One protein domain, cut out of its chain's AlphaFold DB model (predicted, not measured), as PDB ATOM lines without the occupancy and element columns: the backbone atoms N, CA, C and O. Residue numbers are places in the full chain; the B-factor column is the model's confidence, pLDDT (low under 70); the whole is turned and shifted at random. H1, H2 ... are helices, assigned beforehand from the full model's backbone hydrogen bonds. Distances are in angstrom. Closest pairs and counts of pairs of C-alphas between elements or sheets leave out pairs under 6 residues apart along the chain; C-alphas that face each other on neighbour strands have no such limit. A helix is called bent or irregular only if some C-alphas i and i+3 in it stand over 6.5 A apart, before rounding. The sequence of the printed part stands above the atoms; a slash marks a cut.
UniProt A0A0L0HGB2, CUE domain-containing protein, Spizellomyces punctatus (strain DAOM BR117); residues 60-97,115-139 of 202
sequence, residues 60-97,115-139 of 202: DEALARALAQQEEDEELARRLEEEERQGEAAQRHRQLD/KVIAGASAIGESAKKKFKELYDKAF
ATOM      1  N   ASP A  60       9.418  -8.458 -54.277       84.62
ATOM      2  CA  ASP A  60      10.279  -7.600 -53.459       84.62
ATOM      3  C   ASP A  60       9.494  -6.426 -52.845       84.62
ATOM      4  O   ASP A  60       9.692  -6.096 -51.677       84.62
ATOM      5  N   GLU A  61       8.552  -5.821 -53.578       84.56
ATOM      6  CA  GLU A  61       7.672  -4.762 -53.061       84.56
ATOM      7  C   GLU A  61       6.734  -5.287 -51.963       84.56
ATOM      8  O   GLU A  61       6.535  -4.624 -50.941       84.56
ATOM      9  N   ALA A  62       6.164  -6.485 -52.147       85.69
ATOM     10  CA  ALA A  62       5.317  -7.116 -51.137       85.69
ATOM     11  C   ALA A  62       6.108  -7.433 -49.859       85.69
ATOM     12  O   ALA A  62       5.632  -7.162 -48.755       85.69
ATOM     13  N   LEU A  63       7.336  -7.938 -50.010       92.25
ATOM     14  CA  LEU A  63       8.241  -8.190 -48.893       92.25
ATOM     15  C   LEU A  63       8.642  -6.888 -48.185       92.25
ATOM     16  O   LEU A  63       8.592  -6.821 -46.960       92.25
ATOM     17  N   ALA A  64       8.977  -5.838 -48.938       93.38
ATOM     18  CA  ALA A  64       9.325  -4.533 -48.382       93.38
ATOM     19  C   ALA A  64       8.160  -3.914 -47.591       93.38
ATOM     20  O   ALA A  64       8.378  -3.370 -46.511       93.38
ATOM     21  N   ARG A  65       6.915  -4.039 -48.078       91.56
ATOM     22  CA  ARG A  65       5.724  -3.607 -47.328       91.56
ATOM     23  C   ARG A  65       5.521  -4.398 -46.040       91.56
ATOM     24  O   ARG A  65       5.176  -3.796 -45.028       91.56
ATOM     25  N   ALA A  66       5.722  -5.715 -46.073       91.75
ATOM     26  CA  ALA A  66       5.586  -6.556 -44.885       91.75
ATOM     27  C   ALA A  66       6.632  -6.194 -43.817       91.75
ATOM     28  O   ALA A  66       6.287  -6.065 -42.646       91.75
ATOM     29  N   LEU A  67       7.883  -5.962 -44.231       94.75
ATOM     30  CA  LEU A  67       8.949  -5.525 -43.329       94.75
ATOM     31  C   LEU A  67       8.664  -4.144 -42.728       94.75
ATOM     32  O   LEU A  67       8.798  -3.978 -41.522       94.75
ATOM     33  N   ALA A  68       8.196  -3.185 -43.534       92.88
ATOM     34  CA  ALA A  68       7.834  -1.857 -43.038       92.88
ATOM     35  C   ALA A  68       6.693  -1.907 -42.004       92.88
ATOM     36  O   ALA A  68       6.767  -1.243 -40.975       92.88
ATOM     37  N   GLN A  69       5.661  -2.728 -42.241       93.94
ATOM     38  CA  GLN A  69       4.585  -2.929 -41.262       93.94
ATOM     39  C   GLN A  69       5.092  -3.564 -39.966       93.94
ATOM     40  O   GLN A  69       4.690  -3.152 -38.882       93.94
ATOM     41  N   GLN A  70       5.988  -4.546 -40.068       94.31
ATOM     42  CA  GLN A  70       6.568  -5.193 -38.896       94.31
ATOM     43  C   GLN A  70       7.393  -4.211 -38.049       94.31
ATOM     44  O   GLN A  70       7.304  -4.250 -36.823       94.31
ATOM     45  N   GLU A  71       8.176  -3.333 -38.681       93.75
ATOM     46  CA  GLU A  71       8.951  -2.306 -37.973       93.75
ATOM     47  C   GLU A  71       8.039  -1.305 -37.245       93.75
ATOM     48  O   GLU A  71       8.277  -1.007 -36.074       93.75
ATOM     49  N   GLU A  72       6.963  -0.838 -37.891       93.81
ATOM     50  CA  GLU A  72       5.979   0.058 -37.261       93.81
ATOM     51  C   GLU A  72       5.308  -0.585 -36.033       93.81
ATOM     52  O   GLU A  72       5.173   0.056 -34.983       93.81
ATOM     53  N   ASP A  73       4.922  -1.860 -36.137       93.06
ATOM     54  CA  ASP A  73       4.324  -2.608 -35.029       93.06
ATOM     55  C   ASP A  73       5.316  -2.795 -33.868       93.06
ATOM     56  O   ASP A  73       4.941  -2.669 -32.696       93.06
ATOM     57  N   GLU A  74       6.592  -3.054 -34.167       93.75
ATOM     58  CA  GLU A  74       7.630  -3.213 -33.147       93.75
ATOM     59  C   GLU A  74       7.917  -1.893 -32.409       93.75
ATOM     60  O   GLU A  74       8.065  -1.885 -31.182       93.75
ATOM     61  N   GLU A  75       7.945  -0.761 -33.119       94.62
ATOM     62  CA  GLU A  75       8.090   0.559 -32.495       94.62
ATOM     63  C   GLU A  75       6.914   0.887 -31.568       94.62
ATOM     64  O   GLU A  75       7.113   1.391 -30.454       94.62
ATOM     65  N   LEU A  76       5.688   0.566 -31.994       94.38
ATOM     66  CA  LEU A  76       4.499   0.764 -31.171       94.38
ATOM     67  C   LEU A  76       4.541  -0.110 -29.911       94.38
ATOM     68  O   LEU A  76       4.259   0.388 -28.818       94.38
ATOM     69  N   ALA A  77       4.930  -1.380 -30.048       93.62
ATOM     70  CA  ALA A  77       5.051  -2.310 -28.930       93.62
ATOM     71  C   ALA A  77       6.071  -1.825 -27.890       93.62
ATOM     72  O   ALA A  77       5.750  -1.773 -26.702       93.62
ATOM     73  N   ARG A  78       7.260  -1.377 -28.326       93.19
ATOM     74  CA  ARG A  78       8.281  -0.820 -27.417       93.19
ATOM     75  C   ARG A  78       7.780   0.407 -26.666       93.19
ATOM     76  O   ARG A  78       8.041   0.548 -25.473       93.19
ATOM     77  N   ARG A  79       7.052   1.299 -27.346       92.25
ATOM     78  CA  ARG A  79       6.498   2.502 -26.712       92.25
ATOM     79  C   ARG A  79       5.462   2.150 -25.644       92.25
ATOM     80  O   ARG A  79       5.440   2.785 -24.590       92.25
ATOM     81  N   LEU A  80       4.629   1.146 -25.912       91.69
ATOM     82  CA  LEU A  80       3.628   0.665 -24.965       91.69
ATOM     83  C   LEU A  80       4.286   0.024 -23.732       91.69
ATOM     84  O   LEU A  80       3.897   0.320 -22.604       91.69
ATOM     85  N   GLU A  81       5.312  -0.803 -23.946       90.00
ATOM     86  CA  GLU A  81       6.078  -1.443 -22.871       90.00
ATOM     87  C   GLU A  81       6.788  -0.404 -21.991       90.00
ATOM     88  O   GLU A  81       6.804  -0.522 -20.764       90.00
ATOM     89  N   GLU A  82       7.345   0.656 -22.583       87.88
ATOM     90  CA  GLU A  82       7.982   1.726 -21.814       87.88
ATOM     91  C   GLU A  82       6.973   2.490 -20.942       87.88
ATOM     92  O   GLU A  82       7.263   2.787 -19.778       87.88
ATOM     93  N   GLU A  83       5.776   2.769 -21.465       85.25
ATOM     94  CA  GLU A  83       4.700   3.411 -20.705       85.25
ATOM     95  C   GLU A  83       4.214   2.523 -19.550       85.25
ATOM     96  O   GLU A  83       4.064   3.000 -18.418       85.25
ATOM     97  N   GLU A  84       4.043   1.221 -19.794       84.75
ATOM     98  CA  GLU A  84       3.668   0.256 -18.757       84.75
ATOM     99  C   GLU A  84       4.740   0.164 -17.668       84.75
ATOM    100  O   GLU A  84       4.437   0.278 -16.477       84.75
ATOM    101  N   ARG A  85       6.013   0.069 -18.062       80.75
ATOM    102  CA  ARG A  85       7.137  -0.025 -17.129       80.75
ATOM    103  C   ARG A  85       7.286   1.235 -16.275       80.75
ATOM    104  O   ARG A  85       7.614   1.135 -15.088       80.75
ATOM    105  N   GLN A  86       7.020   2.419 -16.831       78.19
ATOM    106  CA  GLN A  86       6.957   3.662 -16.053       78.19
ATOM    107  C   GLN A  86       5.770   3.660 -15.075       78.19
ATOM    108  O   GLN A  86       5.925   4.060 -13.916       78.19
ATOM    109  N   GLY A  87       4.607   3.162 -15.504       76.62
ATOM    110  CA  GLY A  87       3.421   3.011 -14.659       76.62
ATOM    111  C   GLY A  87       3.634   2.049 -13.484       76.62
ATOM    112  O   GLY A  87       3.307   2.380 -12.340       76.62
ATOM    113  N   GLU A  88       4.233   0.884 -13.731       74.88
ATOM    114  CA  GLU A  88       4.541  -0.106 -12.696       74.88
ATOM    115  C   GLU A  88       5.611   0.384 -11.717       74.88
ATOM    116  O   GLU A  88       5.475   0.183 -10.505       74.88
ATOM    117  N   ALA A  89       6.647   1.080 -12.197       71.75
ATOM    118  CA  ALA A  89       7.658   1.677 -11.327       71.75
ATOM    119  C   ALA A  89       7.039   2.717 -10.372       71.75
ATOM    120  O   ALA A  89       7.343   2.717  -9.174       71.75
ATOM    121  N   ALA A  90       6.110   3.546 -10.863       67.62
ATOM    122  CA  ALA A  90       5.385   4.512 -10.038       67.62
ATOM    123  C   ALA A  90       4.449   3.841  -9.011       67.62
ATOM    124  O   ALA A  90       4.314   4.327  -7.883       67.62
ATOM    125  N   GLN A  91       3.823   2.710  -9.357       64.12
ATOM    126  CA  GLN A  91       2.999   1.942  -8.414       64.12
ATOM    127  C   GLN A  91       3.834   1.218  -7.354       64.12
ATOM    128  O   GLN A  91       3.464   1.229  -6.177       64.12
ATOM    129  N   ARG A  92       4.982   0.644  -7.731       59.84
ATOM    130  CA  ARG A  92       5.911   0.004  -6.788       59.84
ATOM    131  C   ARG A  92       6.461   0.990  -5.766       59.84
ATOM    132  O   ARG A  92       6.573   0.641  -4.594       59.84
ATOM    133  N   HIS A  93       6.732   2.229  -6.175       55.94
ATOM    134  CA  HIS A  93       7.213   3.256  -5.253       55.94
ATOM    135  C   HIS A  93       6.137   3.727  -4.257       55.94
ATOM    136  O   HIS A  93       6.477   4.148  -3.158       55.94
ATOM    137  N   ARG A  94       4.838   3.616  -4.582       57.69
ATOM    138  CA  ARG A  94       3.755   3.897  -3.618       57.69
ATOM    139  C   ARG A  94       3.579   2.814  -2.558       57.69
ATOM    140  O   ARG A  94       3.182   3.142  -1.449       57.69
ATOM    141  N   GLN A  95       3.856   1.550  -2.878       54.22
ATOM    142  CA  GLN A  95       3.658   0.444  -1.929       54.22
ATOM    143  C   GLN A  95       4.764   0.349  -0.866       54.22
ATOM    144  O   GLN A  95       4.547  -0.255   0.180       54.22
ATOM    145  N   LEU A  96       5.935   0.951  -1.101       54.19
ATOM    146  CA  LEU A  96       7.050   0.958  -0.144       54.19
ATOM    147  C   LEU A  96       6.977   2.085   0.908       54.19
ATOM    148  O   LEU A  96       7.721   2.024   1.882       54.19
ATOM    149  N   ASP A  97       6.061   3.048   0.762       49.44
ATOM    150  CA  ASP A  97       5.865   4.187   1.683       49.44
ATOM    151  C   ASP A  97       4.572   4.083   2.534       49.44
ATOM    152  O   ASP A  97       4.125   5.064   3.137       49.44
ATOM    153  N   LYS A 115     -17.328   7.191 -15.199       47.66
ATOM    154  CA  LYS A 115     -17.095   7.764 -16.538       47.66
ATOM    155  C   LYS A 115     -16.497   6.771 -17.536       47.66
ATOM    156  O   LYS A 115     -16.797   6.865 -18.723       47.66
ATOM    157  N   VAL A 116     -15.708   5.798 -17.078       47.69
ATOM    158  CA  VAL A 116     -15.162   4.747 -17.959       47.69
ATOM    159  C   VAL A 116     -16.245   3.721 -18.322       47.69
ATOM    160  O   VAL A 116     -16.303   3.271 -19.464       47.69
ATOM    161  N   ILE A 117     -17.177   3.433 -17.405       48.62
ATOM    162  CA  ILE A 117     -18.338   2.572 -17.689       48.62
ATOM    163  C   ILE A 117     -19.319   3.263 -18.657       48.62
ATOM    164  O   ILE A 117     -19.848   2.611 -19.554       48.62
ATOM    165  N   ALA A 118     -19.505   4.586 -18.563       48.53
ATOM    166  CA  ALA A 118     -20.318   5.340 -19.524       48.53
ATOM    167  C   ALA A 118     -19.663   5.465 -20.920       48.53
ATOM    168  O   ALA A 118     -20.362   5.450 -21.933       48.53
ATOM    169  N   GLY A 119     -18.329   5.551 -20.993       45.38
ATOM    170  CA  GLY A 119     -17.583   5.622 -22.257       45.38
ATOM    171  C   GLY A 119     -17.542   4.304 -23.043       45.38
ATOM    172  O   GLY A 119     -17.503   4.324 -24.273       45.38
ATOM    173  N   ALA A 120     -17.613   3.157 -22.359       45.84
ATOM    174  CA  ALA A 120     -17.590   1.838 -22.995       45.84
ATOM    175  C   ALA A 120     -18.874   1.524 -23.792       45.84
ATOM    176  O   ALA A 120     -18.806   0.899 -24.852       45.84
ATOM    177  N   SER A 121     -20.038   2.009 -23.344       49.16
ATOM    178  CA  SER A 121     -21.306   1.786 -24.057       49.16
ATOM    179  C   SER A 121     -21.412   2.590 -25.360       49.16
ATOM    180  O   SER A 121     -21.983   2.101 -26.330       49.16
ATOM    181  N   ALA A 122     -20.806   3.781 -25.433       50.31
ATOM    182  CA  ALA A 122     -20.839   4.618 -26.639       50.31
ATOM    183  C   ALA A 122     -19.890   4.124 -27.754       50.31
ATOM    184  O   ALA A 122     -20.161   4.294 -28.945       50.31
ATOM    185  N   ILE A 123     -18.782   3.473 -27.383       46.88
ATOM    186  CA  ILE A 123     -17.797   2.939 -28.339       46.88
ATOM    187  C   ILE A 123     -18.278   1.608 -28.947       46.88
ATOM    188  O   ILE A 123     -18.000   1.325 -30.116       46.88
ATOM    189  N   GLY A 124     -19.079   0.833 -28.206       49.19
ATOM    190  CA  GLY A 124     -19.644  -0.433 -28.679       49.19
ATOM    191  C   GLY A 124     -20.607  -0.297 -29.866       49.19
ATOM    192  O   GLY A 124     -20.651  -1.179 -30.725       49.19
ATOM    193  N   GLU A 125     -21.351   0.807 -29.971       51.44
ATOM    194  CA  GLU A 125     -22.296   1.017 -31.079       51.44
ATOM    195  C   GLU A 125     -21.603   1.480 -32.371       51.44
ATOM    196  O   GLU A 125     -21.952   1.033 -33.468       51.44
ATOM    197  N   SER A 126     -20.560   2.305 -32.253       52.38
ATOM    198  CA  SER A 126     -19.798   2.805 -33.407       52.38
ATOM    199  C   SER A 126     -18.911   1.724 -34.034       52.38
ATOM    200  O   SER A 126     -18.791   1.654 -35.260       52.38
ATOM    201  N   ALA A 127     -18.336   0.840 -33.210       54.41
ATOM    202  CA  ALA A 127     -17.528  -0.285 -33.676       54.41
ATOM    203  C   ALA A 127     -18.373  -1.322 -34.430       54.41
ATOM    204  O   ALA A 127     -17.979  -1.770 -35.504       54.41
ATOM    205  N   LYS A 128     -19.581  -1.637 -33.939       60.34
ATOM    206  CA  LYS A 128     -20.501  -2.558 -34.628       60.34
ATOM    207  C   LYS A 128     -20.942  -2.031 -35.987       60.34
ATOM    208  O   LYS A 128     -21.049  -2.812 -36.925       60.34
ATOM    209  N   LYS A 129     -21.171  -0.719 -36.117       64.00
ATOM    210  CA  LYS A 129     -21.572  -0.118 -37.395       64.00
ATOM    211  C   LYS A 129     -20.446  -0.175 -38.427       64.00
ATOM    212  O   LYS A 129     -20.698  -0.606 -39.543       64.00
ATOM    213  N   LYS A 130     -19.212   0.167 -38.037       64.69
ATOM    214  CA  LYS A 130     -18.045   0.073 -38.931       64.69
ATOM    215  C   LYS A 130     -17.678  -1.371 -39.275       64.69
ATOM    216  O   LYS A 130     -17.347  -1.644 -40.420       64.69
ATOM    217  N   PHE A 131     -17.790  -2.299 -38.321       65.75
ATOM    218  CA  PHE A 131     -17.557  -3.721 -38.576       65.75
ATOM    219  C   PHE A 131     -18.625  -4.307 -39.498       65.75
ATOM    220  O   PHE A 131     -18.297  -5.031 -40.426       65.75
ATOM    221  N   LYS A 132     -19.897  -3.940 -39.301       71.75
ATOM    222  CA  LYS A 132     -20.986  -4.357 -40.186       71.75
ATOM    223  C   LYS A 132     -20.851  -3.756 -41.586       71.75
ATOM    224  O   LYS A 132     -21.076  -4.461 -42.550       71.75
ATOM    225  N   GLU A 133     -20.441  -2.497 -41.710       64.38
ATOM    226  CA  GLU A 133     -20.203  -1.851 -43.008       64.38
ATOM    227  C   GLU A 133     -19.021  -2.489 -43.755       64.38
ATOM    228  O   GLU A 133     -19.077  -2.675 -44.969       64.38
ATOM    229  N   LEU A 134     -17.978  -2.898 -43.027       62.69
ATOM    230  CA  LEU A 134     -16.854  -3.644 -43.587       62.69
ATOM    231  C   LEU A 134     -17.249  -5.082 -43.959       62.69
ATOM    232  O   LEU A 134     -16.860  -5.563 -45.017       62.69
ATOM    233  N   TYR A 135     -18.056  -5.741 -43.127       70.44
ATOM    234  CA  TYR A 135     -18.573  -7.086 -43.369       70.44
ATOM    235  C   TYR A 135     -19.536  -7.113 -44.559       70.44
ATOM    236  O   TYR A 135     -19.379  -7.936 -45.452       70.44
ATOM    237  N   ASP A 136     -20.469  -6.164 -44.642       66.12
ATOM    238  CA  ASP A 136     -21.374  -6.028 -45.782       66.12
ATOM    239  C   ASP A 136     -20.572  -5.715 -47.063       66.12
ATOM    240  O   ASP A 136     -20.857  -6.279 -48.116       66.12
ATOM    241  N   LYS A 137     -19.504  -4.909 -46.988       62.25
ATOM    242  CA  LYS A 137     -18.634  -4.621 -48.143       62.25
ATOM    243  C   LYS A 137     -17.751  -5.804 -48.569       62.25
ATOM    244  O   LYS A 137     -17.440  -5.914 -49.752       62.25
ATOM    245  N   ALA A 138     -17.337  -6.661 -47.637       60.44
ATOM    246  CA  ALA A 138     -16.453  -7.796 -47.909       60.44
ATOM    247  C   ALA A 138     -17.213  -9.089 -48.255       60.44
ATOM    248  O   ALA A 138     -16.705  -9.901 -49.023       60.44
ATOM    249  N   PHE A 139     -18.424  -9.271 -47.719       58.31
ATOM    250  CA  PHE A 139     -19.186 -10.519 -47.828       58.31
ATOM    251  C   PHE A 139     -20.539 -10.375 -48.532       58.31
ATOM    252  O   PHE A 139     -21.120 -11.390 -48.911       58.31
TER     253      PHE A 139
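Overview. This is residues 60 to 97 and 115 to 139 of the 202 residues of the protein "CUE domain-containing protein" of Spizellomyces punctatus (strain DAOM BR117) (UniProt A0A0L0HGB2). Two long helices, H1 and H2, run in nearly opposite directions with empty space between them, like two rods that do not meet; there is no common core, and of the 19 residues between them in the chain 17 are not printed. H1 is the longer rod, with 36 residues, and both helices stand free. The printed part has 63 residues, 61 of them in the two named helices, in the order H1, H2 along the chain; there is no named strand and the class is all helix. The whole is extended, with a radius of gyration of the C-alphas of 19.6 A, and flat, spanning 57 by 42 by 11 A.

Arrangement. Begin with H1, residues 60 to 95, whose N-to-C direction is (-0.06, 0.19, 0.98): z rises as you read on. Then read H2, residues 115 to 139, with direction (-0.02, -0.39, -0.92): here z falls. H1 and H2 are apart, with no C-alpha of the one within 8 A of the other. In the backbone of H1 every O i to N i+4 pair is within hydrogen-bond range; in H2 17 of 21 are. Neither helix is bent.

Along the chain. Find C-alpha 60 at (10.279, -7.600, -53.459); from there H1 runs 52.6 A to C-alpha 95 at (3.658, 0.444, -1.929). H2 runs 36.3 A, from Lys 115 to C-alpha 139 at (-19.186, -10.519, -47.828).

Size, cuts and confidence. The two C-alphas farthest apart are those of Asp 97 and Phe 139, at 57.4 A. Residues 98 to 114 are not printed, and across this cut C-alphas 97 and 115 are 29.5 A apart; the link from H1 to H2 is the link across the cut. In the B-factor column the mean pLDDT of the printed part is 72.0, with 84 for H1 and 56 for H2; look for values under 70 at residues 90 to 97, 115 to 131, 133 to 134 and 136 to 139.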